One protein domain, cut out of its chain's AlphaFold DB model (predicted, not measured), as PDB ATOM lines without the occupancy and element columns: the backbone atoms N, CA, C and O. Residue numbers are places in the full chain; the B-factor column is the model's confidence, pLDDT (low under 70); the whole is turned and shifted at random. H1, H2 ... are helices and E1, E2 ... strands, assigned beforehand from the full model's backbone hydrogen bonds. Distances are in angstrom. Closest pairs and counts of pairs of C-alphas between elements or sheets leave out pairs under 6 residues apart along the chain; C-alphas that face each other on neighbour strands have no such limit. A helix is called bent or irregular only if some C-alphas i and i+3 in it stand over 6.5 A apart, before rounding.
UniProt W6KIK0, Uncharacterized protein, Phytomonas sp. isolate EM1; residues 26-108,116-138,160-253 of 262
ATOM      1  N   HIS A  26     -26.829 -39.283 -19.187       85.06
ATOM      2  CA  HIS A  26     -26.389 -37.956 -19.618       85.06
ATOM      3  C   HIS A  26     -26.963 -36.849 -18.725       85.06
ATOM      4  O   HIS A  26     -26.227 -35.944 -18.340       85.06
ATOM      5  N   ALA A  27     -28.246 -36.925 -18.356       85.00
ATOM      6  CA  ALA A  27     -28.863 -35.979 -17.427       85.00
ATOM      7  C   ALA A  27     -28.206 -36.049 -16.039       85.00
ATOM      8  O   ALA A  27     -27.836 -35.026 -15.466       85.00
ATOM      9  N   GLN A  28     -27.978 -37.257 -15.526       86.62
ATOM     10  CA  GLN A  28     -27.317 -37.495 -14.249       86.62
ATOM     11  C   GLN A  28     -25.901 -36.912 -14.215       86.62
ATOM     12  O   GLN A  28     -25.543 -36.194 -13.279       86.62
ATOM     13  N   GLU A  29     -25.097 -37.187 -15.242       90.12
ATOM     14  CA  GLU A  29     -23.751 -36.635 -15.364       90.12
ATOM     15  C   GLU A  29     -23.786 -35.107 -15.484       90.12
ATOM     16  O   GLU A  29     -22.982 -34.407 -14.865       90.12
ATOM     17  N   PHE A  30     -24.751 -34.578 -16.230       91.00
ATOM     18  CA  PHE A  30     -24.970 -33.148 -16.367       91.00
ATOM     19  C   PHE A  30     -25.260 -32.469 -15.014       91.00
ATOM     20  O   PHE A  30     -24.573 -31.509 -14.651       91.00
ATOM     21  N   PHE A  31     -26.202 -32.986 -14.222       92.00
ATOM     22  CA  PHE A  31     -26.512 -32.440 -12.897       92.00
ATOM     23  C   PHE A  31     -25.359 -32.613 -11.909       92.00
ATOM     24  O   PHE A  31     -25.058 -31.689 -11.151       92.00
ATOM     25  N   HIS A  32     -24.653 -33.745 -11.963       94.00
ATOM     26  CA  HIS A  32     -23.428 -33.944 -11.195       94.00
ATOM     27  C   HIS A  32     -22.388 -32.860 -11.519       94.00
ATOM     28  O   HIS A  32     -21.856 -32.231 -10.605       94.00
ATOM     29  N   ARG A  33     -22.152 -32.553 -12.803       95.31
ATOM     30  CA  ARG A  33     -21.245 -31.468 -13.223       95.31
ATOM     31  C   ARG A  33     -21.692 -30.100 -12.705       95.31
ATOM     32  O   ARG A  33     -20.841 -29.318 -12.286       95.31
ATOM     33  N   LEU A  34     -22.995 -29.804 -12.693       95.44
ATOM     34  CA  LEU A  34     -23.507 -28.547 -12.132       95.44
ATOM     35  C   LEU A  34     -23.289 -28.449 -10.619       95.44
ATOM     36  O   LEU A  34     -22.890 -27.390 -10.139       95.44
ATOM     37  N   VAL A  35     -23.484 -29.536  -9.872       96.38
ATOM     38  CA  VAL A  35     -23.212 -29.571  -8.425       96.38
ATOM     39  C   VAL A  35     -21.715 -29.474  -8.132       96.38
ATOM     40  O   VAL A  35     -21.314 -28.728  -7.242       96.38
ATOM     41  N   VAL A  36     -20.864 -30.151  -8.903       97.00
ATOM     42  CA  VAL A  36     -19.404 -29.976  -8.813       97.00
ATOM     43  C   VAL A  36     -19.028 -28.518  -9.081       97.00
ATOM     44  O   VAL A  36     -18.257 -27.929  -8.327       97.00
ATOM     45  N   LYS A  37     -19.619 -27.894 -10.107       97.25
ATOM     46  CA  LYS A  37     -19.393 -26.479 -10.421       97.25
ATOM     47  C   LYS A  37     -19.901 -25.553  -9.311       97.25
ATOM     48  O   LYS A  37     -19.206 -24.592  -8.991       97.25
ATOM     49  N   PHE A  38     -21.034 -25.853  -8.675       97.56
ATOM     50  CA  PHE A  38     -21.545 -25.124  -7.505       97.56
ATOM     51  C   PHE A  38     -20.523 -25.075  -6.363       97.56
ATOM     52  O   PHE A  38     -20.271 -24.000  -5.827       97.56
ATOM     53  N   TRP A  39     -19.892 -26.208  -6.046       97.94
ATOM     54  CA  TRP A  39     -18.887 -26.307  -4.984       97.94
ATOM     55  C   TRP A  39     -17.480 -25.861  -5.401       97.94
ATOM     56  O   TRP A  39     -16.651 -25.572  -4.539       97.94
ATOM     57  N   SER A  40     -17.211 -25.755  -6.706       97.44
ATOM     58  CA  SER A  40     -15.883 -25.435  -7.241       97.44
ATOM     59  C   SER A  40     -15.211 -24.175  -6.674       97.44
ATOM     60  O   SER A  40     -13.992 -24.233  -6.516       97.44
ATOM     61  N   PRO A  41     -15.915 -23.082  -6.300       97.31
ATOM     62  CA  PRO A  41     -15.297 -21.930  -5.643       97.31
ATOM     63  C   PRO A  41     -14.449 -22.293  -4.420       97.31
ATOM     64  O   PRO A  41     -13.359 -21.755  -4.237       97.31
ATOM     65  N   PHE A  42     -14.920 -23.244  -3.613       96.75
ATOM     66  CA  PHE A  42     -14.276 -23.649  -2.363       96.75
ATOM     67  C   PHE A  42     -13.117 -24.637  -2.567       96.75
ATOM     68  O   PHE A  42     -12.286 -24.793  -1.684       96.75
ATOM     69  N   ASN A  43     -12.998 -25.239  -3.755       95.62
ATOM     70  CA  ASN A  43     -11.908 -26.158  -4.111       95.62
ATOM     71  C   ASN A  43     -10.714 -25.465  -4.792       95.62
ATOM     72  O   ASN A  43      -9.786 -26.129  -5.243       95.62
ATOM     73  N   GLN A  44     -10.714 -24.132  -4.893       94.56
ATOM     74  CA  GLN A  44      -9.645 -23.368  -5.553       94.56
ATOM     75  C   GLN A  44      -8.469 -23.022  -4.624       94.56
ATOM     76  O   GLN A  44      -7.599 -22.243  -5.007       94.56
ATOM     77  N   GLY A  45      -8.462 -23.526  -3.384       91.94
ATOM     78  CA  GLY A  45      -7.431 -23.214  -2.386       91.94
ATOM     79  C   GLY A  45      -7.470 -21.771  -1.864       91.94
ATOM     80  O   GLY A  45      -6.568 -21.349  -1.142       91.94
ATOM     81  N   ARG A  46      -8.504 -20.999  -2.218       93.81
ATOM     82  CA  ARG A  46      -8.708 -19.642  -1.701       93.81
ATOM     83  C   ARG A  46      -9.247 -19.711  -0.277       93.81
ATOM     84  O   ARG A  46     -10.106 -20.533   0.028       93.81
ATOM     85  N   LYS A  47      -8.761 -18.819   0.580       93.62
ATOM     86  CA  LYS A  47      -9.138 -18.733   1.994       93.62
ATOM     87  C   LYS A  47      -9.566 -17.314   2.314       93.62
ATOM     88  O   LYS A  47      -8.927 -16.362   1.860       93.62
ATOM     89  N   GLY A  48     -10.659 -17.150   3.045       92.88
ATOM     90  CA  GLY A  48     -11.189 -15.824   3.308       92.88
ATOM     91  C   GLY A  48     -12.592 -15.814   3.885       92.88
ATOM     92  O   GLY A  48     -13.356 -16.763   3.807       92.88
ATOM     93  N   PHE A  49     -12.957 -14.666   4.442       92.25
ATOM     94  CA  PHE A  49     -14.233 -14.498   5.135       92.25
ATOM     95  C   PHE A  49     -15.390 -14.020   4.262       92.25
ATOM     96  O   PHE A  49     -16.509 -13.881   4.755       92.25
ATOM     97  N   SER A  50     -15.096 -13.645   3.020       94.50
ATOM     98  CA  SER A  50     -16.048 -13.028   2.105       94.50
ATOM     99  C   SER A  50     -16.275 -13.937   0.914       94.50
ATOM    100  O   SER A  50     -15.322 -14.418   0.304       94.50
ATOM    101  N   LEU A  51     -17.537 -14.080   0.516       95.88
ATOM    102  CA  LEU A  51     -17.935 -14.808  -0.688       95.88
ATOM    103  C   LEU A  51     -17.318 -14.250  -1.974       95.88
ATOM    104  O   LEU A  51     -17.153 -14.992  -2.941       95.88
ATOM    105  N   SER A  52     -16.937 -12.969  -1.980       96.44
ATOM    106  CA  SER A  52     -16.235 -12.353  -3.110       96.44
ATOM    107  C   SER A  52     -14.852 -12.961  -3.348       96.44
ATOM    108  O   SER A  52     -14.448 -13.098  -4.493       96.44
ATOM    109  N   VAL A  53     -14.144 -13.403  -2.300       96.31
ATOM    110  CA  VAL A  53     -12.836 -14.076  -2.444       96.31
ATOM    111  C   VAL A  53     -12.979 -15.358  -3.269       96.31
ATOM    112  O   VAL A  53     -12.105 -15.709  -4.063       96.31
ATOM    113  N   TYR A  54     -14.123 -16.023  -3.131       96.62
ATOM    114  CA  TYR A  54     -14.452 -17.262  -3.822       96.62
ATOM    115  C   TYR A  54     -15.090 -17.037  -5.205       96.62
ATOM    116  O   TYR A  54     -15.295 -18.003  -5.929       96.62
ATOM    117  N   ASN A  55     -15.406 -15.797  -5.608       97.12
ATOM    118  CA  ASN A  55     -16.246 -15.511  -6.784       97.12
ATOM    119  C   ASN A  55     -17.567 -16.313  -6.763       97.12
ATOM    120  O   ASN A  55     -18.020 -16.861  -7.774       97.12
ATOM    121  N   PHE A  56     -18.152 -16.478  -5.569       97.19
ATOM    122  CA  PHE A  56     -19.292 -17.376  -5.378       97.19
ATOM    123  C   PHE A  56     -20.527 -16.900  -6.149       97.19
ATOM    124  O   PHE A  56     -21.230 -17.717  -6.741       97.19
ATOM    125  N   LYS A  57     -20.773 -15.583  -6.180       96.38
ATOM    126  CA  LYS A  57     -21.933 -14.994  -6.860       96.38
ATOM    127  C   LYS A  57     -21.847 -15.183  -8.369       96.38
ATOM    128  O   LYS A  57     -22.782 -15.718  -8.959       96.38
ATOM    129  N   GLU A  58     -20.703 -14.855  -8.971       96.94
ATOM    130  CA  GLU A  58     -20.489 -15.047 -10.406       96.94
ATOM    131  C   GLU A  58     -20.578 -16.530 -10.778       96.94
ATOM    132  O   GLU A  58     -21.151 -16.893 -11.806       96.94
ATOM    133  N   ASN A  59     -20.043 -17.420  -9.938       97.25
ATOM    134  CA  ASN A  59     -20.180 -18.854 -10.160       97.25
ATOM    135  C   ASN A  59     -21.650 -19.300 -10.108       97.25
ATOM    136  O   ASN A  59     -22.089 -20.033 -10.995       97.25
ATOM    137  N   LEU A  60     -22.417 -18.827  -9.118       96.69
ATOM    138  CA  LEU A  60     -23.838 -19.140  -8.967       96.69
ATOM    139  C   LEU A  60     -24.657 -18.638 -10.169       96.69
ATOM    140  O   LEU A  60     -25.489 -19.373 -10.705       96.69
ATOM    141  N   ASP A  61     -24.379 -17.433 -10.666       95.88
ATOM    142  CA  ASP A  61     -25.007 -16.865 -11.869       95.88
ATOM    143  C   ASP A  61     -24.790 -17.712 -13.129       95.88
ATOM    144  O   ASP A  61     -25.651 -17.766 -14.016       95.88
ATOM    145  N   ASN A  62     -23.665 -18.420 -13.188       95.56
ATOM    146  CA  ASN A  62     -23.287 -19.279 -14.303       95.56
ATOM    147  C   ASN A  62     -23.862 -20.701 -14.229       95.56
ATOM    148  O   ASN A  62     -23.631 -21.485 -15.154       95.56
ATOM    149  N   ILE A  63     -24.555 -21.061 -13.147       95.75
ATOM    150  CA  ILE A  63     -25.137 -22.401 -12.962       95.75
ATOM    151  C   ILE A  63     -26.644 -22.384 -12.753       95.75
ATOM    152  O   ILE A  63     -27.276 -23.404 -12.997       95.75
ATOM    153  N   VAL A  64     -27.237 -21.268 -12.325       95.56
ATOM    154  CA  VAL A  64     -28.681 -21.198 -12.062       95.56
ATOM    155  C   VAL A  64     -29.427 -20.419 -13.141       95.56
ATOM    156  O   VAL A  64     -28.865 -19.553 -13.818       95.56
ATOM    157  N   LEU A  65     -30.714 -20.717 -13.304       92.38
ATOM    158  CA  LEU A  65     -31.620 -19.937 -14.137       92.38
ATOM    159  C   LEU A  65     -31.854 -18.565 -13.486       92.38
ATOM    160  O   LEU A  65     -32.270 -18.505 -12.323       92.38
ATOM    161  N   PRO A  66     -31.602 -17.456 -14.204       87.88
ATOM    162  CA  PRO A  66     -31.896 -16.123 -13.693       87.88
ATOM    163  C   PRO A  66     -33.382 -16.002 -13.335       87.88
ATOM    164  O   PRO A  66     -34.228 -16.526 -14.054       87.88
ATOM    165  N   ASN A  67     -33.701 -15.324 -12.229       87.19
ATOM    166  CA  ASN A  67     -35.063 -15.014 -11.753       87.19
ATOM    167  C   ASN A  67     -35.984 -16.199 -11.393       87.19
ATOM    168  O   ASN A  67     -37.024 -15.981 -10.779       87.19
ATOM    169  N   HIS A  68     -35.601 -17.435 -11.712       89.75
ATOM    170  CA  HIS A  68     -36.397 -18.640 -11.444       89.75
ATOM    171  C   HIS A  68     -35.731 -19.603 -10.458       89.75
ATOM    172  O   HIS A  68     -36.311 -20.631 -10.119       89.75
ATOM    173  N   PHE A  69     -34.524 -19.278  -9.989       94.94
ATOM    174  CA  PHE A  69     -33.810 -20.115  -9.036       94.94
ATOM    175  C   PHE A  69     -34.392 -20.016  -7.625       94.94
ATOM    176  O   PHE A  69     -34.412 -18.942  -7.016       94.94
ATOM    177  N   THR A  70     -34.784 -21.162  -7.083       96.69
ATOM    178  CA  THR A  70     -35.218 -21.320  -5.693       96.69
ATOM    179  C   THR A  70     -34.299 -22.292  -4.965       96.69
ATOM    180  O   THR A  70     -33.720 -23.196  -5.570       96.69
ATOM    181  N   VAL A  71     -34.160 -22.121  -3.654       97.19
ATOM    182  CA  VAL A  71     -33.355 -23.020  -2.826       97.19
ATOM    183  C   VAL A  71     -34.092 -23.378  -1.547       97.19
ATOM    184  O   VAL A  71     -34.772 -22.541  -0.957       97.19
ATOM    185  N   GLN A  72     -33.936 -24.614  -1.095       97.69
ATOM    186  CA  GLN A  72     -34.323 -25.037   0.238       97.69
ATOM    187  C   GLN A  72     -33.083 -25.491   1.010       97.69
ATOM    188  O   GLN A  72     -32.485 -26.514   0.690       97.69
ATOM    189  N   LEU A  73     -32.701 -24.754   2.046       97.38
ATOM    190  CA  LEU A  73     -31.562 -25.086   2.896       97.38
ATOM    191  C   LEU A  73     -32.063 -25.627   4.232       97.38
ATOM    192  O   LEU A  73     -32.753 -24.922   4.964       97.38
ATOM    193  N   ASN A  74     -31.746 -26.883   4.552       95.88
ATOM    194  CA  ASN A  74     -32.150 -27.532   5.810       95.88
ATOM    195  C   ASN A  74     -33.654 -27.421   6.140       95.88
ATOM    196  O   ASN A  74     -34.057 -27.560   7.286       95.88
ATOM    197  N   GLY A  75     -34.506 -27.250   5.126       94.44
ATOM    198  CA  GLY A  75     -35.960 -27.157   5.282       94.44
ATOM    199  C   GLY A  75     -36.501 -25.754   5.038       94.44
ATOM    200  O   GLY A  75     -37.651 -25.627   4.629       94.44
ATOM    201  N   VAL A  76     -35.659 -24.732   5.187       95.88
ATOM    202  CA  VAL A  76     -36.005 -23.324   4.975       95.88
ATOM    203  C   VAL A  76     -35.983 -23.012   3.485       95.88
ATOM    204  O   VAL A  76     -34.978 -23.251   2.822       95.88
ATOM    205  N   VAL A  77     -37.087 -22.487   2.955       96.25
ATOM    206  CA  VAL A  77     -37.212 -22.106   1.542       96.25
ATOM    207  C   VAL A  77     -36.791 -20.650   1.355       96.25
ATOM    208  O   VAL A  77     -37.180 -19.775   2.123       96.25
ATOM    209  N   GLY A  78     -36.024 -20.386   0.304       95.44
ATOM    210  CA  GLY A  78     -35.583 -19.055  -0.080       95.44
ATOM    211  C   GLY A  78     -35.078 -19.007  -1.521       95.44
ATOM    212  O   GLY A  78     -35.436 -19.824  -2.370       95.44
ATOM    213  N   GLY A  79     -34.231 -18.020  -1.795       94.94
ATOM    214  CA  GLY A  79     -33.521 -17.875  -3.063       94.94
ATOM    215  C   GLY A  79     -32.015 -17.795  -2.838       94.94
ATOM    216  O   GLY A  79     -31.501 -18.212  -1.805       94.94
ATOM    217  N   ARG A  80     -31.306 -17.180  -3.781       95.56
ATOM    218  CA  ARG A  80     -29.844 -16.995  -3.727       95.56
ATOM    219  C   ARG A  80     -29.344 -16.441  -2.390       95.56
ATOM    220  O   ARG A  80     -28.387 -16.977  -1.842       95.56
ATOM    221  N   GLY A  81     -30.045 -15.444  -1.843       96.06
ATOM    222  CA  GLY A  81     -29.707 -14.828  -0.557       96.06
ATOM    223  C   GLY A  81     -29.602 -15.828   0.596       96.06
ATOM    224  O   GLY A  81     -28.705 -15.703   1.411       96.06
ATOM    225  N   LEU A  82     -30.416 -16.893   0.611       97.12
ATOM    226  CA  LEU A  82     -30.357 -17.907   1.670       97.12
ATOM    227  C   LEU A  82     -29.038 -18.701   1.651       97.12
ATOM    228  O   LEU A  82     -28.490 -19.015   2.706       97.12
ATOM    229  N   LEU A  83     -28.509 -19.012   0.462       97.38
ATOM    230  CA  LEU A  83     -27.190 -19.646   0.328       97.38
ATOM    231  C   LEU A  83     -26.072 -18.675   0.709       97.38
ATOM    232  O   LEU A  83     -25.119 -19.067   1.380       97.38
ATOM    233  N   GLU A  84     -26.192 -17.417   0.286       97.31
ATOM    234  CA  GLU A  84     -25.219 -16.380   0.621       97.31
ATOM    235  C   GLU A  84     -25.145 -16.149   2.133       97.31
ATOM    236  O   GLU A  84     -24.045 -16.116   2.681       97.31
ATOM    237  N   ASP A  85     -26.286 -16.054   2.817       97.81
ATOM    238  CA  ASP A  85     -26.373 -15.913   4.272       97.81
ATOM    239  C   ASP A  85     -25.707 -17.099   4.974       97.81
ATOM    240  O   ASP A  85     -24.849 -16.912   5.839       97.81
ATOM    241  N   PHE A  86     -26.040 -18.320   4.550       98.12
ATOM    242  CA  PHE A  86     -25.480 -19.550   5.103       98.12
ATOM    243  C   PHE A  86     -23.956 -19.592   5.015       98.12
ATOM    244  O   PHE A  86     -23.276 -19.770   6.030       98.12
ATOM    245  N   PHE A  87     -23.403 -19.399   3.816       98.00
ATOM    246  CA  PHE A  87     -21.958 -19.432   3.643       98.00
ATOM    247  C   PHE A  87     -21.283 -18.221   4.282       98.00
ATOM    248  O   PHE A  87     -20.192 -18.366   4.816       98.00
ATOM    249  N   THR A  88     -21.921 -17.048   4.306       97.25
ATOM    250  CA  THR A  88     -21.394 -15.878   5.027       97.25
ATOM    251  C   THR A  88     -21.222 -16.191   6.508       97.25
ATOM    252  O   THR A  88     -20.171 -15.899   7.077       97.25
ATOM    253  N   VAL A  89     -22.221 -16.814   7.136       97.69
ATOM    254  CA  VAL A  89     -22.160 -17.233   8.542       97.69
ATOM    255  C   VAL A  89     -21.057 -18.265   8.758       97.69
ATOM    256  O   VAL A  89     -20.245 -18.093   9.664       97.69
ATOM    257  N   LEU A  90     -20.974 -19.298   7.918       97.50
ATOM    258  CA  LEU A  90     -19.942 -20.329   8.044       97.50
ATOM    259  C   LEU A  90     -18.529 -19.742   7.882       97.50
ATOM    260  O   LEU A  90     -17.669 -19.922   8.749       97.50
ATOM    261  N   LEU A  91     -18.320 -18.936   6.839       97.00
ATOM    262  CA  LEU A  91     -17.048 -18.274   6.544       97.00
ATOM    263  C   LEU A  91     -16.655 -17.228   7.596       97.00
ATOM    264  O   LEU A  91     -15.512 -16.767   7.610       97.00
ATOM    265  N   CYS A  92     -17.552 -16.853   8.520       95.25
ATOM    266  CA  CYS A  92     -17.199 -15.994   9.652       95.25
ATOM    267  C   CYS A  92     -16.201 -16.640  10.619       95.25
ATOM    268  O   CYS A  92     -15.437 -15.917  11.255       95.25
ATOM    269  N   GLY A  93     -16.202 -17.967  10.719       94.81
ATOM    270  CA  GLY A  93     -15.329 -18.723  11.618       94.81
ATOM    271  C   GLY A  93     -14.426 -19.723  10.912       94.81
ATOM    272  O   GLY A  93     -13.355 -20.053  11.417       94.81
ATOM    273  N   PHE A  94     -14.844 -20.198   9.742       96.25
ATOM    274  CA  PHE A  94     -14.298 -21.410   9.159       96.25
ATOM    275  C   PHE A  94     -13.937 -21.203   7.699       96.25
ATOM    276  O   PHE A  94     -14.707 -20.605   6.959       96.25
ATOM    277  N   ASP A  95     -12.805 -21.750   7.273       96.56
ATOM    278  CA  ASP A  95     -12.541 -21.939   5.849       96.56
ATOM    279  C   ASP A  95     -13.129 -23.280   5.405       96.56
ATOM    280  O   ASP A  95     -13.102 -24.249   6.162       96.56
ATOM    281  N   ILE A  96     -13.635 -23.344   4.175       96.88
ATOM    282  CA  ILE A  96     -13.979 -24.605   3.508       96.88
ATOM    283  C   ILE A  96     -12.750 -25.017   2.694       96.88
ATOM    284  O   ILE A  96     -12.347 -24.279   1.799       96.88
ATOM    285  N   GLU A  97     -12.133 -26.153   3.023       93.19
ATOM    286  CA  GLU A  97     -10.826 -26.540   2.460       93.19
ATOM    287  C   GLU A  97     -10.911 -27.576   1.341       93.19
ATOM    288  O   GLU A  97     -10.130 -27.530   0.393       93.19
ATOM    289  N   ASN A  98     -11.841 -28.522   1.447       93.94
ATOM    290  CA  ASN A  98     -12.005 -29.583   0.462       93.94
ATOM    291  C   ASN A  98     -13.476 -29.952   0.358       93.94
ATOM    292  O   ASN A  98     -14.115 -30.181   1.380       93.94
ATOM    293  N   VAL A  99     -14.001 -30.045  -0.856       97.25
ATOM    294  CA  VAL A  99     -15.363 -30.490  -1.134       97.25
ATOM    295  C   VAL A  99     -15.323 -31.646  -2.118       97.25
ATOM    296  O   VAL A  99     -14.885 -31.499  -3.260       97.25
ATOM    297  N   VAL A 100     -15.844 -32.790  -1.689       97.06
ATOM    298  CA  VAL A 100     -15.962 -33.999  -2.497       97.06
ATOM    299  C   VAL A 100     -17.434 -34.244  -2.789       97.06
ATOM    300  O   VAL A 100     -18.209 -34.558  -1.890       97.06
ATOM    301  N   VAL A 101     -17.818 -34.127  -4.058       96.75
ATOM    302  CA  VAL A 101     -19.126 -34.582  -4.543       96.75
ATOM    303  C   VAL A 101     -18.972 -36.050  -4.924       96.75
ATOM    304  O   VAL A 101     -18.178 -36.383  -5.803       96.75
ATOM    305  N   LYS A 102     -19.683 -36.941  -4.232       94.06
ATOM    306  CA  LYS A 102     -19.696 -38.368  -4.559       94.06
ATOM    307  C   LYS A 102     -20.485 -38.555  -5.855       94.06
ATOM    308  O   LYS A 102     -21.486 -37.871  -6.091       94.06
ATOM    309  N   ALA A 103     -20.048 -39.514  -6.669       83.12
ATOM    310  CA  ALA A 103     -20.831 -39.942  -7.816       83.12
ATOM    311  C   ALA A 103     -22.238 -40.343  -7.338       83.12
ATOM    312  O   ALA A 103     -22.375 -40.905  -6.247       83.12
ATOM    313  N   PRO A 104     -23.288 -40.038  -8.112       76.19
ATOM    314  CA  PRO A 104     -24.642 -40.378  -7.719       76.19
ATOM    315  C   PRO A 104     -24.751 -41.890  -7.500       76.19
ATOM    316  O   PRO A 104     -24.525 -42.679  -8.417       76.19
ATOM    317  N   CYS A 105     -25.066 -42.291  -6.268       58.75
ATOM    318  CA  CYS A 105     -25.287 -43.693  -5.943       58.75
ATOM    319  C   CYS A 105     -26.524 -44.168  -6.708       58.75
ATOM    320  O   CYS A 105     -27.610 -43.607  -6.555       58.75
ATOM    321  N   GLY A 106     -26.324 -45.152  -7.581       54.19
ATOM    322  CA  GLY A 106     -27.345 -45.642  -8.492       54.19
ATOM    323  C   GLY A 106     -28.601 -46.139  -7.779       54.19
ATOM    324  O   GLY A 106     -28.521 -46.760  -6.724       54.19
ATOM    325  N   VAL A 107     -29.727 -45.886  -8.451       52.06
ATOM    326  CA  VAL A 107     -31.068 -46.461  -8.275       52.06
ATOM    327  C   VAL A 107     -31.694 -46.327  -6.886       52.06
ATOM    328  O   VAL A 107     -31.377 -47.044  -5.940       52.06
ATOM    329  N   SER A 108     -32.707 -45.457  -6.807       50.03
ATOM    330  CA  SER A 108     -33.715 -45.549  -5.754       50.03
ATOM    331  C   SER A 108     -34.255 -46.991  -5.713       50.03
ATOM    332  O   SER A 108     -34.663 -47.505  -6.762       50.03
ATOM    333  N   ASP A 116     -37.403 -36.066 -13.053       60.72
ATOM    334  CA  ASP A 116     -37.141 -34.641 -12.870       60.72
ATOM    335  C   ASP A 116     -36.155 -34.346 -11.725       60.72
ATOM    336  O   ASP A 116     -35.862 -33.183 -11.438       60.72
ATOM    337  N   HIS A 117     -35.648 -35.378 -11.039       71.12
ATOM    338  CA  HIS A 117     -35.034 -35.217  -9.723       71.12
ATOM    339  C   HIS A 117     -33.722 -35.989  -9.566       71.12
ATOM    340  O   HIS A 117     -33.684 -37.213  -9.690       71.12
ATOM    341  N   PHE A 118     -32.646 -35.282  -9.204       84.94
ATOM    342  CA  PHE A 118     -31.329 -35.885  -8.981       84.94
ATOM    343  C   PHE A 118     -30.839 -35.604  -7.569       84.94
ATOM    344  O   PHE A 118     -30.649 -34.452  -7.181       84.94
ATOM    345  N   THR A 119     -30.610 -36.675  -6.807       89.75
ATOM    346  CA  THR A 119     -30.006 -36.596  -5.474       89.75
ATOM    347  C   THR A 119     -28.533 -36.974  -5.555       89.75
ATOM    348  O   THR A 119     -28.166 -38.020  -6.083       89.75
ATOM    349  N   LEU A 120     -27.694 -36.106  -5.008       92.62
ATOM    350  CA  LEU A 120     -26.250 -36.230  -4.936       92.62
ATOM    351  C   LEU A 120     -25.822 -36.086  -3.477       92.62
ATOM    352  O   LEU A 120     -26.434 -35.359  -2.693       92.62
ATOM    353  N   CYS A 121     -24.755 -36.779  -3.113       94.56
ATOM    354  CA  CYS A 121     -24.190 -36.734  -1.771       94.56
ATOM    355  C   CYS A 121     -22.739 -36.283  -1.859       94.56
ATOM    356  O   CYS A 121     -22.094 -36.411  -2.897       94.56
ATOM    357  N   GLY A 122     -22.206 -35.787  -0.760       96.25
ATOM    358  CA  GLY A 122     -20.805 -35.431  -0.685       96.25
ATOM    359  C   GLY A 122     -20.406 -35.073   0.726       96.25
ATOM    360  O   GLY A 122     -21.207 -35.170   1.654       96.25
ATOM    361  N   ASP A 123     -19.164 -34.650   0.865       97.56
ATOM    362  CA  ASP A 123     -18.605 -34.177   2.119       97.56
ATOM    363  C   ASP A 123     -17.800 -32.905   1.845       97.56
ATOM    364  O   ASP A 123     -17.158 -32.794   0.798       97.56
ATOM    365  N   TYR A 124     -17.805 -31.957   2.777       97.88
ATOM    366  CA  TYR A 124     -16.847 -30.855   2.777       97.88
ATOM    367  C   TYR A 124     -16.119 -30.750   4.110       97.88
ATOM    368  O   TYR A 124     -16.699 -30.982   5.166       97.88
ATOM    369  N   THR A 125     -14.843 -30.393   4.064       97.31
ATOM    370  CA  THR A 125     -14.027 -30.154   5.250       97.31
ATOM    371  C   THR A 125     -14.044 -28.673   5.589       97.31
ATOM    372  O   THR A 125     -13.770 -27.839   4.723       97.31
ATOM    373  N   ILE A 126     -14.350 -28.358   6.845       96.69
ATOM    374  CA  ILE A 126     -14.214 -27.015   7.405       96.69
ATOM    375  C   ILE A 126     -13.082 -26.958   8.418       96.69
ATOM    376  O   ILE A 126     -12.905 -27.898   9.191       96.69
ATOM    377  N   SER A 127     -12.384 -25.827   8.455       94.75
ATOM    378  CA  SER A 127     -11.243 -25.602   9.342       94.75
ATOM    379  C   SER A 127     -11.421 -24.305  10.124       94.75
ATOM    380  O   SER A 127     -11.647 -23.241   9.545       94.75
ATOM    381  N   HIS A 128     -11.350 -24.380  11.455       94.56
ATOM    382  CA  HIS A 128     -11.523 -23.231  12.349       94.56
ATOM    383  C   HIS A 128     -10.247 -22.383  12.381       94.56
ATOM    384  O   HIS A 128      -9.364 -22.591  13.212       94.56
ATOM    385  N   VAL A 129     -10.144 -21.427  11.461       92.56
ATOM    386  CA  VAL A 129      -8.923 -20.624  11.249       92.56
ATOM    387  C   VAL A 129      -8.988 -19.229  11.870       92.56
ATOM    388  O   VAL A 129      -7.985 -18.522  11.940       92.56
ATOM    389  N   ARG A 130     -10.173 -18.784  12.299       93.00
ATOM    390  CA  ARG A 130     -10.412 -17.408  12.751       93.00
ATOM    391  C   ARG A 130     -11.445 -17.348  13.858       93.00
ATOM    392  O   ARG A 130     -12.272 -18.237  13.985       93.00
ATOM    393  N   SER A 131     -11.413 -16.271  14.643       93.81
ATOM    394  CA  SER A 131     -12.357 -16.145  15.750       93.81
ATOM    395  C   SER A 131     -13.801 -16.039  15.262       93.81
ATOM    396  O   SER A 131     -14.119 -15.196  14.420       93.81
ATOM    397  N   PHE A 132     -14.670 -16.858  15.849       95.62
ATOM    398  CA  PHE A 132     -16.092 -16.931  15.554       95.62
ATOM    399  C   PHE A 132     -16.903 -16.581  16.799       95.62
ATOM    400  O   PHE A 132     -16.942 -17.346  17.757       95.62
ATOM    401  N   LEU A 133     -17.538 -15.405  16.820       95.44
ATOM    402  CA  LEU A 133     -18.377 -14.956  17.945       95.44
ATOM    403  C   LEU A 133     -17.664 -14.927  19.316       95.44
ATOM    404  O   LEU A 133     -18.315 -14.979  20.359       95.44
ATOM    405  N   GLY A 134     -16.332 -14.814  19.318       93.06
ATOM    406  CA  GLY A 134     -15.489 -14.874  20.516       93.06
ATOM    407  C   GLY A 134     -14.867 -16.249  20.784       93.06
ATOM    408  O   GLY A 134     -13.908 -16.329  21.550       93.06
ATOM    409  N   TRP A 135     -15.323 -17.312  20.111       94.19
ATOM    410  CA  TRP A 135     -14.601 -18.583  20.059       94.19
ATOM    411  C   TRP A 135     -13.305 -18.371  19.283       94.19
ATOM    412  O   TRP A 135     -13.325 -17.818  18.184       94.19
ATOM    413  N   LYS A 136     -12.164 -18.720  19.878       92.81
ATOM    414  CA  LYS A 136     -10.850 -18.599  19.240       92.81
ATOM    415  C   LYS A 136     -10.432 -19.949  18.652       92.81
ATOM    416  O   LYS A 136     -10.740 -20.971  19.268       92.81
ATOM    417  N   PRO A 137      -9.715 -19.964  17.517       91.06
ATOM    418  CA  PRO A 137      -9.044 -21.163  17.034       91.06
ATOM    419  C   PRO A 137      -8.188 -21.769  18.140       91.06
ATOM    420  O   PRO A 137      -7.470 -21.039  18.831       91.06
ATOM    421  N   SER A 138      -8.274 -23.083  18.322       82.81
ATOM    422  CA  SER A 138      -7.381 -23.779  19.241       82.81
ATOM    423  C   SER A 138      -5.942 -23.595  18.759       82.81
ATOM    424  O   SER A 138      -5.639 -23.829  17.594       82.81
ATOM    425  N   PRO A 160     -20.436 -37.880  10.967       46.81
ATOM    426  CA  PRO A 160     -19.223 -37.152  10.609       46.81
ATOM    427  C   PRO A 160     -17.992 -37.902  11.135       46.81
ATOM    428  O   PRO A 160     -17.799 -38.031  12.343       46.81
ATOM    429  N   GLN A 161     -17.176 -38.440  10.233       47.81
ATOM    430  CA  GLN A 161     -15.925 -39.096  10.598       47.81
ATOM    431  C   GLN A 161     -14.878 -38.008  10.866       47.81
ATOM    432  O   GLN A 161     -14.462 -37.306   9.944       47.81
ATOM    433  N   LEU A 162     -14.458 -37.864  12.126       51.09
ATOM    434  CA  LEU A 162     -13.214 -37.175  12.482       51.09
ATOM    435  C   LEU A 162     -12.063 -38.009  11.904       51.09
ATOM    436  O   LEU A 162     -11.748 -39.071  12.430       51.09
ATOM    437  N   GLN A 163     -11.499 -37.581  10.776       47.12
ATOM    438  CA  GLN A 163     -10.307 -38.206  10.203       47.12
ATOM    439  C   GLN A 163      -9.072 -37.462  10.714       47.12
ATOM    440  O   GLN A 163      -8.929 -36.272  10.446       47.12
ATOM    441  N   ASP A 164      -8.186 -38.169  11.421       40.00
ATOM    442  CA  ASP A 164      -6.834 -37.697  11.740       40.00
ATOM    443  C   ASP A 164      -5.987 -37.727  10.459       40.00
ATOM    444  O   ASP A 164      -5.419 -38.752  10.078       40.00
ATOM    445  N   LEU A 165      -5.936 -36.600   9.751       46.38
ATOM    446  CA  LEU A 165      -5.004 -36.380   8.649       46.38
ATOM    447  C   LEU A 165      -3.752 -35.698   9.205       46.38
ATOM    448  O   LEU A 165      -3.720 -34.495   9.453       46.38
ATOM    449  N   SER A 166      -2.704 -36.492   9.418       43.25
ATOM    450  CA  SER A 166      -1.394 -36.030   9.866       43.25
ATOM    451  C   SER A 166      -0.674 -35.248   8.764       43.25
ATOM    452  O   SER A 166       0.024 -35.801   7.923       43.25
ATOM    453  N   THR A 167      -0.827 -33.925   8.777       43.03
ATOM    454  CA  THR A 167       0.171 -32.957   8.286       43.03
ATOM    455  C   THR A 167      -0.056 -31.608   8.980       43.03
ATOM    456  O   THR A 167      -0.805 -30.770   8.506       43.03
ATOM    457  N   ALA A 168       0.590 -31.414  10.136       46.56
ATOM    458  CA  ALA A 168       1.000 -30.116  10.700       46.56
ATOM    459  C   ALA A 168       0.015 -28.915  10.646       46.56
ATOM    460  O   ALA A 168       0.454 -27.777  10.479       46.56
ATOM    461  N   GLN A 169      -1.293 -29.124  10.809       51.81
ATOM    462  CA  GLN A 169      -2.258 -28.037  11.009       51.81
ATOM    463  C   GLN A 169      -2.979 -28.225  12.346       51.81
ATOM    464  O   GLN A 169      -3.886 -29.039  12.467       51.81
ATOM    465  N   ASP A 170      -2.586 -27.428  13.344       68.38
ATOM    466  CA  ASP A 170      -3.102 -27.436  14.728       68.38
ATOM    467  C   ASP A 170      -4.528 -26.862  14.875       68.38
ATOM    468  O   ASP A 170      -4.932 -26.402  15.945       68.38
ATOM    469  N   HIS A 171      -5.317 -26.834  13.803       80.56
ATOM    470  CA  HIS A 171      -6.639 -26.213  13.799       80.56
ATOM    471  C   HIS A 171      -7.733 -27.276  13.752       80.56
ATOM    472  O   HIS A 171      -7.591 -28.297  13.088       80.56
ATOM    473  N   LEU A 172      -8.850 -27.029  14.445       89.38
ATOM    474  CA  LEU A 172     -10.022 -27.906  14.406       89.38
ATOM    475  C   LEU A 172     -10.487 -28.071  12.951       89.38
ATOM    476  O   LEU A 172     -10.962 -27.101  12.358       89.38
ATOM    477  N   GLN A 173     -10.387 -29.295  12.427       92.81
ATOM    478  CA  GLN A 173     -10.914 -29.687  11.124       92.81
ATOM    479  C   GLN A 173     -12.098 -30.636  11.298       92.81
ATOM    480  O   GLN A 173     -12.048 -31.579  12.089       92.81
ATOM    481  N   LEU A 174     -13.177 -30.395  10.560       94.50
ATOM    482  CA  LEU A 174     -14.382 -31.219  10.597       94.50
ATOM    483  C   LEU A 174     -14.816 -31.567   9.184       94.50
ATOM    484  O   LEU A 174     -15.023 -30.681   8.359       94.50
ATOM    485  N   LYS A 175     -15.018 -32.859   8.930       96.56
ATOM    486  CA  LYS A 175     -15.614 -33.351   7.692       96.56
ATOM    487  C   LYS A 175     -17.130 -33.416   7.849       96.56
ATOM    488  O   LYS A 175     -17.638 -34.170   8.674       96.56
ATOM    489  N   ILE A 176     -17.844 -32.620   7.065       97.50
ATOM    490  CA  ILE A 176     -19.289 -32.436   7.153       97.50
ATOM    491  C   ILE A 176     -19.965 -33.065   5.933       97.50
ATOM    492  O   ILE A 176     -19.716 -32.618   4.809       97.50
ATOM    493  N   PRO A 177     -20.859 -34.048   6.123       97.44
ATOM    494  CA  PRO A 177     -21.620 -34.595   5.016       97.44
ATOM    495  C   PRO A 177     -22.660 -33.588   4.521       97.44
ATOM    496  O   PRO A 177     -23.208 -32.774   5.272       97.44
ATOM    497  N   PHE A 178     -22.996 -33.680   3.243       97.38
ATOM    498  CA  PHE A 178     -24.149 -33.003   2.679       97.38
ATOM    499  C   PHE A 178     -24.906 -33.907   1.713       97.38
ATOM    500  O   PHE A 178     -24.361 -34.821   1.089       97.38
ATOM    501  N   ARG A 179     -26.192 -33.603   1.568       95.81
ATOM    502  CA  ARG A 179     -27.026 -34.099   0.479       95.81
ATOM    503  C   ARG A 179     -27.558 -32.913  -0.287       95.81
ATOM    504  O   ARG A 179     -28.014 -31.940   0.310       95.81
ATOM    505  N   VAL A 180     -27.499 -33.001  -1.601       96.00
ATOM    506  CA  VAL A 180     -28.065 -32.002  -2.484       96.00
ATOM    507  C   VAL A 180     -29.011 -32.675  -3.451       96.00
ATOM    508  O   VAL A 180     -28.687 -33.677  -4.079       96.00
ATOM    509  N   TYR A 181     -30.197 -32.115  -3.546       93.00
ATOM    510  CA  TYR A 181     -31.163 -32.455  -4.564       93.00
ATOM    511  C   TYR A 181     -31.260 -31.282  -5.526       93.00
ATOM    512  O   TYR A 181     -31.239 -30.127  -5.094       93.00
ATOM    513  N   VAL A 182     -31.316 -31.566  -6.820       93.88
ATOM    514  CA  VAL A 182     -31.363 -30.538  -7.856       93.88
ATOM    515  C   VAL A 182     -32.426 -30.839  -8.895       93.88
ATOM    516  O   VAL A 182     -32.637 -31.989  -9.279       93.88
ATOM    517  N   GLU A 183     -33.030 -29.761  -9.379       91.94
ATOM    518  CA  GLU A 183     -33.885 -29.734 -10.558       91.94
ATOM    519  C   GLU A 183     -33.351 -28.663 -11.509       91.94
ATOM    520  O   GLU A 183     -32.834 -27.612 -11.097       91.94
ATOM    521  N   GLY A 184     -33.477 -28.906 -12.807       88.31
ATOM    522  CA  GLY A 184     -33.037 -27.961 -13.820       88.31
ATOM    523  C   GLY A 184     -33.557 -28.314 -15.197       88.31
ATOM    524  O   GLY A 184     -34.276 -29.290 -15.391       88.31
ATOM    525  N   SER A 185     -33.182 -27.489 -16.165       83.25
ATOM    526  CA  SER A 185     -33.572 -27.671 -17.555       83.25
ATOM    527  C   SER A 185     -32.427 -28.296 -18.352       83.25
ATOM    528  O   SER A 185     -31.284 -27.853 -18.262       83.25
ATOM    529  N   LEU A 186     -32.730 -29.309 -19.168       79.12
ATOM    530  CA  LEU A 186     -31.768 -29.844 -20.140       79.12
ATOM    531  C   LEU A 186     -31.664 -28.961 -21.393       79.12
ATOM    532  O   LEU A 186     -30.632 -28.961 -22.057       79.12
ATOM    533  N   THR A 187     -32.709 -28.187 -21.712       84.19
ATOM    534  CA  THR A 187     -32.689 -27.251 -22.851       84.19
ATOM    535  C   THR A 187     -31.903 -25.985 -22.530       84.19
ATOM    536  O   THR A 187     -31.266 -25.415 -23.411       84.19
ATOM    537  N   HIS A 188     -31.900 -25.572 -21.261       84.88
ATOM    538  CA  HIS A 188     -31.094 -24.470 -20.750       84.88
ATOM    539  C   HIS A 188     -30.247 -24.998 -19.598       84.88
ATOM    540  O   HIS A 188     -30.796 -25.107 -18.506       84.88
ATOM    541  N   PRO A 189     -28.952 -25.311 -19.806       86.75
ATOM    542  CA  PRO A 189     -28.139 -26.108 -18.889       86.75
ATOM    543  C   PRO A 189     -27.849 -25.398 -17.552       86.75
ATOM    544  O   PRO A 189     -26.736 -24.948 -17.278       86.75
ATOM    545  N   ARG A 190     -28.881 -25.270 -16.720       93.25
ATOM    546  CA  ARG A 190     -28.945 -24.438 -15.524       93.25
ATOM    547  C   ARG A 190     -29.958 -25.017 -14.529       93.25
ATOM    548  O   ARG A 190     -30.970 -25.606 -14.912       93.25
ATOM    549  N   LEU A 191     -29.694 -24.797 -13.245       94.06
ATOM    550  CA  LEU A 191     -30.546 -25.202 -12.125       94.06
ATOM    551  C   LEU A 191     -31.726 -24.238 -11.949       94.06
ATOM    552  O   LEU A 191     -31.527 -23.021 -11.931       94.06
ATOM    553  N   CYS A 192     -32.937 -24.759 -11.758       94.56
ATOM    554  CA  CYS A 192     -34.101 -23.979 -11.309       94.56
ATOM    555  C   CYS A 192     -34.380 -24.171  -9.814       94.56
ATOM    556  O   CYS A 192     -34.861 -23.246  -9.159       94.56
ATOM    557  N   HIS A 193     -34.056 -25.335  -9.255       95.50
ATOM    558  CA  HIS A 193     -34.295 -25.623  -7.850       95.50
ATOM    559  C   HIS A 193     -33.145 -26.430  -7.246       95.50
ATOM    560  O   HIS A 193     -32.541 -27.279  -7.902       95.50
ATOM    561  N   MET A 194     -32.831 -26.147  -5.985       96.50
ATOM    562  CA  MET A 194     -31.817 -26.861  -5.219       96.50
ATOM    563  C   MET A 194     -32.292 -27.058  -3.782       96.50
ATOM    564  O   MET A 194     -32.644 -26.099  -3.104       96.50
ATOM    565  N   VAL A 195     -32.229 -28.278  -3.267       96.81
ATOM    566  CA  VAL A 195     -32.410 -28.563  -1.842       96.81
ATOM    567  C   VAL A 195     -31.057 -28.971  -1.282       96.81
ATOM    568  O   VAL A 195     -30.544 -30.032  -1.624       96.81
ATOM    569  N   LEU A 196     -30.469 -28.144  -0.421       97.69
ATOM    570  CA  LEU A 196     -29.216 -28.440   0.268       97.69
ATOM    571  C   LEU A 196     -29.508 -28.860   1.709       97.69
ATOM    572  O   LEU A 196     -30.146 -28.135   2.473       97.69
ATOM    573  N   ARG A 197     -29.021 -30.038   2.094       97.44
ATOM    574  CA  ARG A 197     -29.078 -30.557   3.461       97.44
ATOM    575  C   ARG A 197     -27.664 -30.735   3.980       97.44
ATOM    576  O   ARG A 197     -26.886 -31.487   3.399       97.44
ATOM    577  N   THR A 198     -27.336 -30.053   5.066       97.56
ATOM    578  CA  THR A 198     -26.029 -30.144   5.715       97.56
ATOM    579  C   THR A 198     -26.159 -29.881   7.219       97.56
ATOM    580  O   THR A 198     -26.757 -28.876   7.607       97.56
ATOM    581  N   PRO A 199     -25.603 -30.744   8.087       97.44
ATOM    582  CA  PRO A 199     -25.751 -30.637   9.534       97.44
ATOM    583  C   PRO A 199     -24.660 -29.756  10.162       97.44
ATOM    584  O   PRO A 199     -24.279 -29.986  11.304       97.44
ATOM    585  N   VAL A 200     -24.068 -28.805   9.431       97.31
ATOM    586  CA  VAL A 200     -22.850 -28.116   9.896       97.31
ATOM    587  C   VAL A 200     -23.036 -27.389  11.220       97.31
ATOM    588  O   VAL A 200     -22.216 -27.552  12.118       97.31
ATOM    589  N   PHE A 201     -24.126 -26.638  11.382       97.00
ATOM    590  CA  PHE A 201     -24.364 -25.896  12.617       97.00
ATOM    591  C   PHE A 201     -24.721 -26.826  13.776       97.00
ATOM    592  O   PHE A 201     -24.212 -26.622  14.874       97.00
ATOM    593  N   ASP A 202     -25.466 -27.904  13.519       95.81
ATOM    594  CA  ASP A 202     -25.734 -28.946  14.517       95.81
ATOM    595  C   ASP A 202     -24.444 -29.657  14.946       95.81
ATOM    596  O   ASP A 202     -24.221 -29.897  16.130       95.81
ATOM    597  N   THR A 203     -23.553 -29.931  13.990       95.56
ATOM    598  CA  THR A 203     -22.251 -30.562  14.235       95.56
ATOM    599  C   THR A 203     -21.371 -29.653  15.086       95.56
ATOM    600  O   THR A 203     -20.803 -30.109  16.074       95.56
ATOM    601  N   LEU A 204     -21.307 -28.358  14.756       95.31
ATOM    602  CA  LEU A 204     -20.564 -27.357  15.523       95.31
ATOM    603  C   LEU A 204     -21.153 -27.154  16.930       95.31
ATOM    604  O   LEU A 204     -20.406 -27.051  17.905       95.31
ATOM    605  N   ALA A 205     -22.482 -27.139  17.061       94.75
ATOM    606  CA  ALA A 205     -23.168 -27.006  18.344       94.75
ATOM    607  C   ALA A 205     -23.030 -28.264  19.222       94.75
ATOM    608  O   ALA A 205     -23.055 -28.173  20.451       94.75
ATOM    609  N   GLY A 206     -22.891 -29.435  18.599       93.31
ATOM    610  CA  GLY A 206     -22.692 -30.730  19.248       93.31
ATOM    611  C   GLY A 206     -21.239 -31.044  19.606       93.31
ATOM    612  O   GLY A 206     -20.976 -32.117  20.151       93.31
ATOM    613  N   LEU A 207     -20.286 -30.148  19.321       91.31
ATOM    614  CA  LEU A 207     -18.878 -30.414  19.600       91.31
ATOM    615  C   LEU A 207     -18.622 -30.648  21.101       91.31
ATOM    616  O   LEU A 207     -19.072 -29.854  21.943       91.31
ATOM    617  N   PRO A 208     -17.838 -31.689  21.448       86.00
ATOM    618  CA  PRO A 208     -17.397 -31.913  22.818       86.00
ATOM    619  C   PRO A 208     -16.647 -30.706  23.392       86.00
ATOM    620  O   PRO A 208     -15.909 -30.021  22.681       86.00
ATOM    621  N   THR A 209     -16.762 -30.494  24.705       80.56
ATOM    622  CA  THR A 209     -16.147 -29.364  25.430       80.56
ATOM    623  C   THR A 209     -14.630 -29.269  25.241       80.56
ATOM    624  O   THR A 209     -14.085 -28.172  25.288       80.56
ATOM    625  N   ARG A 210     -13.947 -30.385  24.934       81.19
ATOM    626  CA  ARG A 210     -12.501 -30.412  24.631       81.19
ATOM    627  C   ARG A 210     -12.095 -29.509  23.460       81.19
ATOM    628  O   ARG A 210     -10.955 -29.071  23.405       81.19
ATOM    629  N   TRP A 211     -13.020 -29.216  22.546       83.31
ATOM    630  CA  TRP A 211     -12.786 -28.309  21.416       83.31
ATOM    631  C   TRP A 211     -13.028 -26.834  21.761       83.31
ATOM    632  O   TRP A 211     -12.909 -25.965  20.898       83.31
ATOM    633  N   GLY A 212     -13.385 -26.543  23.015       84.69
ATOM    634  CA  GLY A 212     -13.471 -25.187  23.548       84.69
ATOM    635  C   GLY A 212     -14.564 -24.319  22.926       84.69
ATOM    636  O   GLY A 212     -14.470 -23.102  23.036       84.69
ATOM    637  N   CYS A 213     -15.571 -24.906  22.266       92.56
ATOM    638  CA  CYS A 213     -16.714 -24.158  21.736       92.56
ATOM    639  C   CYS A 213     -17.560 -23.620  22.911       92.56
ATOM    640  O   CYS A 213     -18.141 -24.439  23.635       92.56
ATOM    641  N   PRO A 214     -17.620 -22.289  23.132       94.50
ATOM    642  CA  PRO A 214     -18.354 -21.702  24.252       94.50
ATOM    643  C   PRO A 214     -19.855 -21.994  24.166       94.50
ATOM    644  O   PRO A 214     -20.412 -22.066  23.068       94.50
ATOM    645  N   GLU A 215     -20.529 -22.114  25.311       94.44
ATOM    646  CA  GLU A 215     -21.959 -22.452  25.335       94.44
ATOM    647  C   GLU A 215     -22.813 -21.372  24.662       94.44
ATOM    648  O   GLU A 215     -23.747 -21.689  23.932       94.44
ATOM    649  N   GLU A 216     -22.435 -20.097  24.790       95.44
ATOM    650  CA  GLU A 216     -23.123 -19.004  24.103       95.44
ATOM    651  C   GLU A 216     -23.035 -19.149  22.577       95.44
ATOM    652  O   GLU A 216     -23.987 -18.839  21.864       95.44
ATOM    653  N   VAL A 217     -21.915 -19.661  22.053       96.44
ATOM    654  CA  VAL A 217     -21.758 -19.921  20.614       96.44
ATOM    655  C   VAL A 217     -22.630 -21.099  20.190       96.44
ATOM    656  O   VAL A 217     -23.309 -21.007  19.169       96.44
ATOM    657  N   LYS A 218     -22.685 -22.174  20.984       96.12
ATOM    658  CA  LYS A 218     -23.588 -23.311  20.733       96.12
ATOM    659  C   LYS A 218     -25.055 -22.885  20.729       96.12
ATOM    660  O   LYS A 218     -25.816 -23.350  19.886       96.12
ATOM    661  N   GLN A 219     -25.443 -21.986  21.633       95.94
ATOM    662  CA  GLN A 219     -26.791 -21.429  21.679       95.94
ATOM    663  C   GLN A 219     -27.117 -20.641  20.404       95.94
ATOM    664  O   GLN A 219     -28.175 -20.862  19.820       95.94
ATOM    665  N   ILE A 220     -26.197 -19.794  19.930       97.00
ATOM    666  CA  ILE A 220     -26.357 -19.058  18.667       97.00
ATOM    667  C   ILE A 220     -26.445 -20.010  17.466       97.00
ATOM    668  O   ILE A 220     -27.279 -19.811  16.592       97.00
ATOM    669  N   LEU A 221     -25.626 -21.065  17.423       96.50
ATOM    670  CA  LEU A 221     -25.632 -22.052  16.335       96.50
ATOM    671  C   LEU A 221     -26.953 -22.829  16.216       96.50
ATOM    672  O   LEU A 221     -27.295 -23.271  15.123       96.50
ATOM    673  N   ARG A 222     -27.696 -22.979  17.318       95.69
ATOM    674  CA  ARG A 222     -29.022 -23.622  17.348       95.69
ATOM    675  C   ARG A 222     -30.171 -22.652  17.052       95.69
ATOM    676  O   ARG A 222     -31.311 -23.090  16.922       95.69
ATOM    677  N   ASP A 223     -29.893 -21.353  16.980       95.75
ATOM    678  CA  ASP A 223     -30.903 -20.306  16.852       95.75
ATOM    679  C   ASP A 223     -30.905 -19.697  15.435       95.75
ATOM    680  O   ASP A 223     -30.022 -18.903  15.097       95.75
ATOM    681  N   PRO A 224     -31.902 -20.019  14.590       93.94
ATOM    682  CA  PRO A 224     -31.938 -19.546  13.208       93.94
ATOM    683  C   PRO A 224     -32.052 -18.018  13.092       93.94
ATOM    684  O   PRO A 224     -31.490 -17.439  12.161       93.94
ATOM    685  N   GLU A 225     -32.721 -17.347  14.033       94.06
ATOM    686  CA  GLU A 225     -32.852 -15.884  14.008       94.06
ATOM    687  C   GLU A 225     -31.524 -15.207  14.357       94.06
ATOM    688  O   GLU A 225     -31.137 -14.218  13.729       94.06
ATOM    689  N   ALA A 226     -30.766 -15.777  15.296       95.69
ATOM    690  CA  ALA A 226     -29.435 -15.283  15.621       95.69
ATOM    691  C   ALA A 226     -28.450 -15.450  14.451       95.69
ATOM    692  O   ALA A 226     -27.664 -14.539  14.172       95.69
ATOM    693  N   LEU A 227     -28.512 -16.571  13.724       96.50
ATOM    694  CA  LEU A 227     -27.697 -16.782  12.521       96.50
ATOM    695  C   LEU A 227     -28.074 -15.808  11.399       96.50
ATOM    696  O   LEU A 227     -27.188 -15.261  10.741       96.50
ATOM    697  N   LYS A 228     -29.367 -15.521  11.220       95.38
ATOM    698  CA  LYS A 228     -29.844 -14.508  10.269       95.38
ATOM    699  C   LYS A 228     -29.372 -13.099  10.646       95.38
ATOM    700  O   LYS A 228     -28.918 -12.347   9.780       95.38
ATOM    701  N   MET A 229     -29.418 -12.749  11.932       96.38
ATOM    702  CA  MET A 229     -28.882 -11.482  12.438       96.38
ATOM    703  C   MET A 229     -27.376 -11.376  12.173       96.38
ATOM    704  O   MET A 229     -26.905 -10.353  11.676       96.38
ATOM    705  N   LEU A 230     -26.622 -12.447  12.438       96.81
ATOM    706  CA  LEU A 230     -25.195 -12.517  12.137       96.81
ATOM    707  C   LEU A 230     -24.923 -12.324  10.638       96.81
ATOM    708  O   LEU A 230     -24.078 -11.501  10.289       96.81
ATOM    709  N   ALA A 231     -25.644 -13.025   9.758       96.62
ATOM    710  CA  ALA A 231     -25.520 -12.865   8.307       96.62
ATOM    711  C   ALA A 231     -25.728 -11.402   7.886       96.62
ATOM    712  O   ALA A 231     -24.875 -10.822   7.210       96.62
ATOM    713  N   THR A 232     -26.800 -10.781   8.385       96.12
ATOM    714  CA  THR A 232     -27.162  -9.384   8.096       96.12
ATOM    715  C   THR A 232     -26.058  -8.412   8.523       96.12
ATOM    716  O   THR A 232     -25.613  -7.581   7.730       96.12
ATOM    717  N   LEU A 233     -25.552  -8.532   9.757       96.19
ATOM    718  CA  LEU A 233     -24.472  -7.675  10.260       96.19
ATOM    719  C   LEU A 233     -23.197  -7.819   9.422       96.19
ATOM    720  O   LEU A 233     -22.488  -6.845   9.165       96.19
ATOM    721  N   ARG A 234     -22.893  -9.037   8.978       95.12
ATOM    722  CA  ARG A 234     -21.690  -9.320   8.191       95.12
ATOM    723  C   ARG A 234     -21.802  -8.802   6.764       95.12
ATOM    724  O   ARG A 234     -20.820  -8.258   6.267       95.12
ATOM    725  N   GLN A 235     -22.978  -8.881   6.151       92.38
ATOM    726  CA  GLN A 235     -23.262  -8.251   4.857       92.38
ATOM    727  C   GLN A 235     -23.205  -6.722   4.928       92.38
ATOM    728  O   GLN A 235     -22.725  -6.083   3.997       92.38
ATOM    729  N   ALA A 236     -23.595  -6.138   6.062       94.56
ATOM    730  CA  ALA A 236     -23.416  -4.717   6.351       94.56
ATOM    731  C   ALA A 236     -21.959  -4.332   6.693       94.56
ATOM    732  O   ALA A 236     -21.701  -3.212   7.127       94.56
ATOM    733  N   ASN A 237     -20.993  -5.243   6.511       92.88
ATOM    734  CA  ASN A 237     -19.571  -5.048   6.804       92.88
ATOM    735  C   ASN A 237     -19.263  -4.673   8.267       92.88
ATOM    736  O   ASN A 237     -18.202  -4.112   8.557       92.88
ATOM    737  N   VAL A 238     -20.133  -5.031   9.217       94.44
ATOM    738  CA  VAL A 238     -19.857  -4.824  10.643       94.44
ATOM    739  C   VAL A 238     -18.636  -5.649  11.044       94.44
ATOM    740  O   VAL A 238     -18.532  -6.848  10.752       94.44
ATOM    741  N   CYS A 239     -17.682  -4.999  11.709       90.12
ATOM    742  CA  CYS A 239     -16.416  -5.618  12.079       90.12
ATOM    743  C   CYS A 239     -16.647  -6.833  12.990       90.12
ATOM    744  O   CYS A 239     -17.336  -6.728  14.002       90.12
ATOM    745  N   ALA A 240     -16.027  -7.979  12.679       89.69
ATOM    746  CA  ALA A 240     -16.237  -9.227  13.421       89.69
ATOM    747  C   ALA A 240     -15.916  -9.093  14.921       89.69
ATOM    748  O   ALA A 240     -16.595  -9.690  15.745       89.69
ATOM    749  N   LYS A 241     -14.951  -8.236  15.288       89.75
ATOM    750  CA  LYS A 241     -14.604  -7.950  16.691       89.75
ATOM    751  C   LYS A 241     -15.747  -7.317  17.499       89.75
ATOM    752  O   LYS A 241     -15.721  -7.368  18.720       89.75
ATOM    753  N   MET A 242     -16.719  -6.697  16.825       91.88
ATOM    754  CA  MET A 242     -17.900  -6.091  17.452       91.88
ATOM    755  C   MET A 242     -19.050  -7.094  17.612       91.88
ATOM    756  O   MET A 242     -19.983  -6.843  18.372       91.88
ATOM    757  N   ILE A 243     -18.987  -8.228  16.909       94.38
ATOM    758  CA  ILE A 243     -20.036  -9.242  16.895       94.38
ATOM    759  C   ILE A 243     -19.586 -10.403  17.780       94.38
ATOM    760  O   ILE A 243     -18.814 -11.268  17.369       94.38
ATOM    761  N   SER A 244     -20.068 -10.413  19.020       95.38
ATOM    762  CA  SER A 244     -19.858 -11.518  19.958       95.38
ATOM    763  C   SER A 244     -21.149 -12.307  20.158       95.38
ATOM    764  O   SER A 244     -22.238 -11.763  19.954       95.38
ATOM    765  N   ALA A 245     -21.047 -13.560  20.617       95.31
ATOM    766  CA  ALA A 245     -22.228 -14.342  20.987       95.31
ATOM    767  C   ALA A 245     -23.091 -13.594  22.020       95.31
ATOM    768  O   ALA A 245     -24.302 -13.490  21.857       95.31
ATOM    769  N   LYS A 246     -22.458 -12.960  23.017       93.50
ATOM    770  CA  LYS A 246     -23.146 -12.154  24.039       93.50
ATOM    771  C   LYS A 246     -23.893 -10.961  23.441       93.50
ATOM    772  O   LYS A 246     -25.010 -10.676  23.859       93.50
ATOM    773  N   THR A 247     -23.295 -10.279  22.463       92.44
ATOM    774  CA  THR A 247     -23.935  -9.150  21.770       92.44
ATOM    775  C   THR A 247     -25.192  -9.610  21.032       92.44
ATOM    776  O   THR A 247     -26.228  -8.962  21.149       92.44
ATOM    777  N   LEU A 248     -25.122 -10.740  20.319       94.06
ATOM    778  CA  LEU A 248     -26.263 -11.287  19.578       94.06
ATOM    779  C   LEU A 248     -27.378 -11.783  20.510       94.06
ATOM    780  O   LEU A 248     -28.542 -11.461  20.285       94.06
ATOM    781  N   LEU A 249     -27.033 -12.500  21.586       93.00
ATOM    782  CA  LEU A 249     -28.012 -12.970  22.574       93.00
ATOM    783  C   LEU A 249     -28.738 -11.799  23.259       93.00
ATOM    784  O   LEU A 249     -29.957 -11.832  23.400       93.00
ATOM    785  N   ARG A 250     -28.018 -10.725  23.618       90.19
ATOM    786  CA  ARG A 250     -28.624  -9.508  24.192       90.19
ATOM    787  C   ARG A 250     -29.523  -8.771  23.204       90.19
ATOM    788  O   ARG A 250     -30.594  -8.318  23.586       90.19
ATOM    789  N   ALA A 251     -29.107  -8.664  21.942       88.75
ATOM    790  CA  ALA A 251     -29.911  -8.020  20.904       88.75
ATOM    791  C   ALA A 251     -31.230  -8.766  20.638       88.75
ATOM    792  O   ALA A 251     -32.218  -8.145  20.256       88.75
ATOM    793  N   ARG A 252     -31.255 -10.086  20.866       84.81
ATOM    794  CA  ARG A 252     -32.463 -10.909  20.761       84.81
ATOM    795  C   ARG A 252     -33.449 -10.672  21.912       84.81
ATOM    796  O   ARG A 252     -34.651 -10.659  21.667       84.81
ATOM    797  N   ASN A 253     -32.950 -10.460  23.132       79.62
ATOM    798  CA  ASN A 253     -33.757 -10.265  24.342       79.62
ATOM    799  C   ASN A 253     -33.549  -8.856  24.935       79.62
ATOM    800  O   ASN A 253     -32.935  -8.719  25.996       79.62
TER     801      ASN A 253
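Overview. This is residues 26 to 108, 116 to 138 and 160 to 253 of the 262 residues of an uncharacterized protein of Phytomonas sp. isolate EM1 (UniProt W6KIK0). A twisted sheet of six strands curls round the long helix H1, with H3 packed on the same face; toward the other end of the longest axis, H5, H6 and H7 make a small cluster of helices, joined to the sheet region by H4 and H3. H2 folds back beside part of H1. The printed part has 200 residues, with seven named helices and six named strands in the order H1 H2 E1 E2 H3 E3 E4 E5 E6 H4 H5 H6 H7, class mixed. The sheet, in order E2 E1 E6 E5 E4 E3, is mixed. The whole is compact, with a radius of gyration of the C-alphas of 17.2 A and spans of 50 by 39 by 30 A.

Along the chain. Find C-alpha 26 at (-26.389, -37.956, -19.618); from there H1 runs 24.3 A to residue 43, with a kink of 33 degrees near residue 37, and is irregular, C-alphas 38 and 41 being 7.3 A apart. Next come H2 at residues 56 to 61, E1 at 70 to 73, E2 at 76 to 78, H3 at 80 to 91, 16.5 A, and E3 at 94 to 101, which bends by 56 degrees at residue 97. E4, residues 118 to 128, spans 31.7 A; E5, residues 173 to 185, spans 36.6 A from C-alpha 173 at (-10.914, -29.687, 11.124). E6, residues 190 to 197, bends by 64 degrees at residue 193. Then look for H4 at 200 to 205, H5 at 215 to 221, H6 at 224 to 235, 16.5 A, and H7 at 245 to 252, ending at (-32.463, -10.909, 20.761).

Arrangement. H1 and H3 are on the same face of the sheet, two layers, helices over one face. C-alphas 43 and 98 are the closest of H1 and E3, 5.7 A. E1 and E6 are parallel, N 72 to O 194 2.8 A; antiparallel are the hairpins E1 and E2, N 73 to O 76 2.8 A, and E5 and E6, N 181 to O 195 2.9 A, and also E5 and E4, N 120 to O 180 2.8 A, and E4 and E3, N 97 to O 125 2.9 A, each within hydrogen-bond range. With residues 37 to 41 alone H1 touches H2, a helical hairpin, closest C-alphas 41 and 56, 6.1 A. H3 touches H6 about perpendicular at 87 degrees, C-alphas 85 and 231 closest at 5.1 A, with its residues 85 to 89 alone. H4 is on the sheet and touches H5, a helical hairpin, closest C-alphas 205 and 218, 4.4 A. H5 touches H7, closest C-alphas 217 and 245, 5.6 A. Every O i to N i+4 pair is within hydrogen-bond range in H2 to H7, and 11 of 14 in H1.

Size, cuts and confidence. C-alphas 26 and 253 are the two farthest apart, 52.5 A. Residues 109 to 115 and 139 to 159 are not printed; the gaps are 13.5 A and 19.8 A. The link H1 to H2 is long. Look for pLDDT under 70 at residues 105 to 108, 116 and 160 to 170.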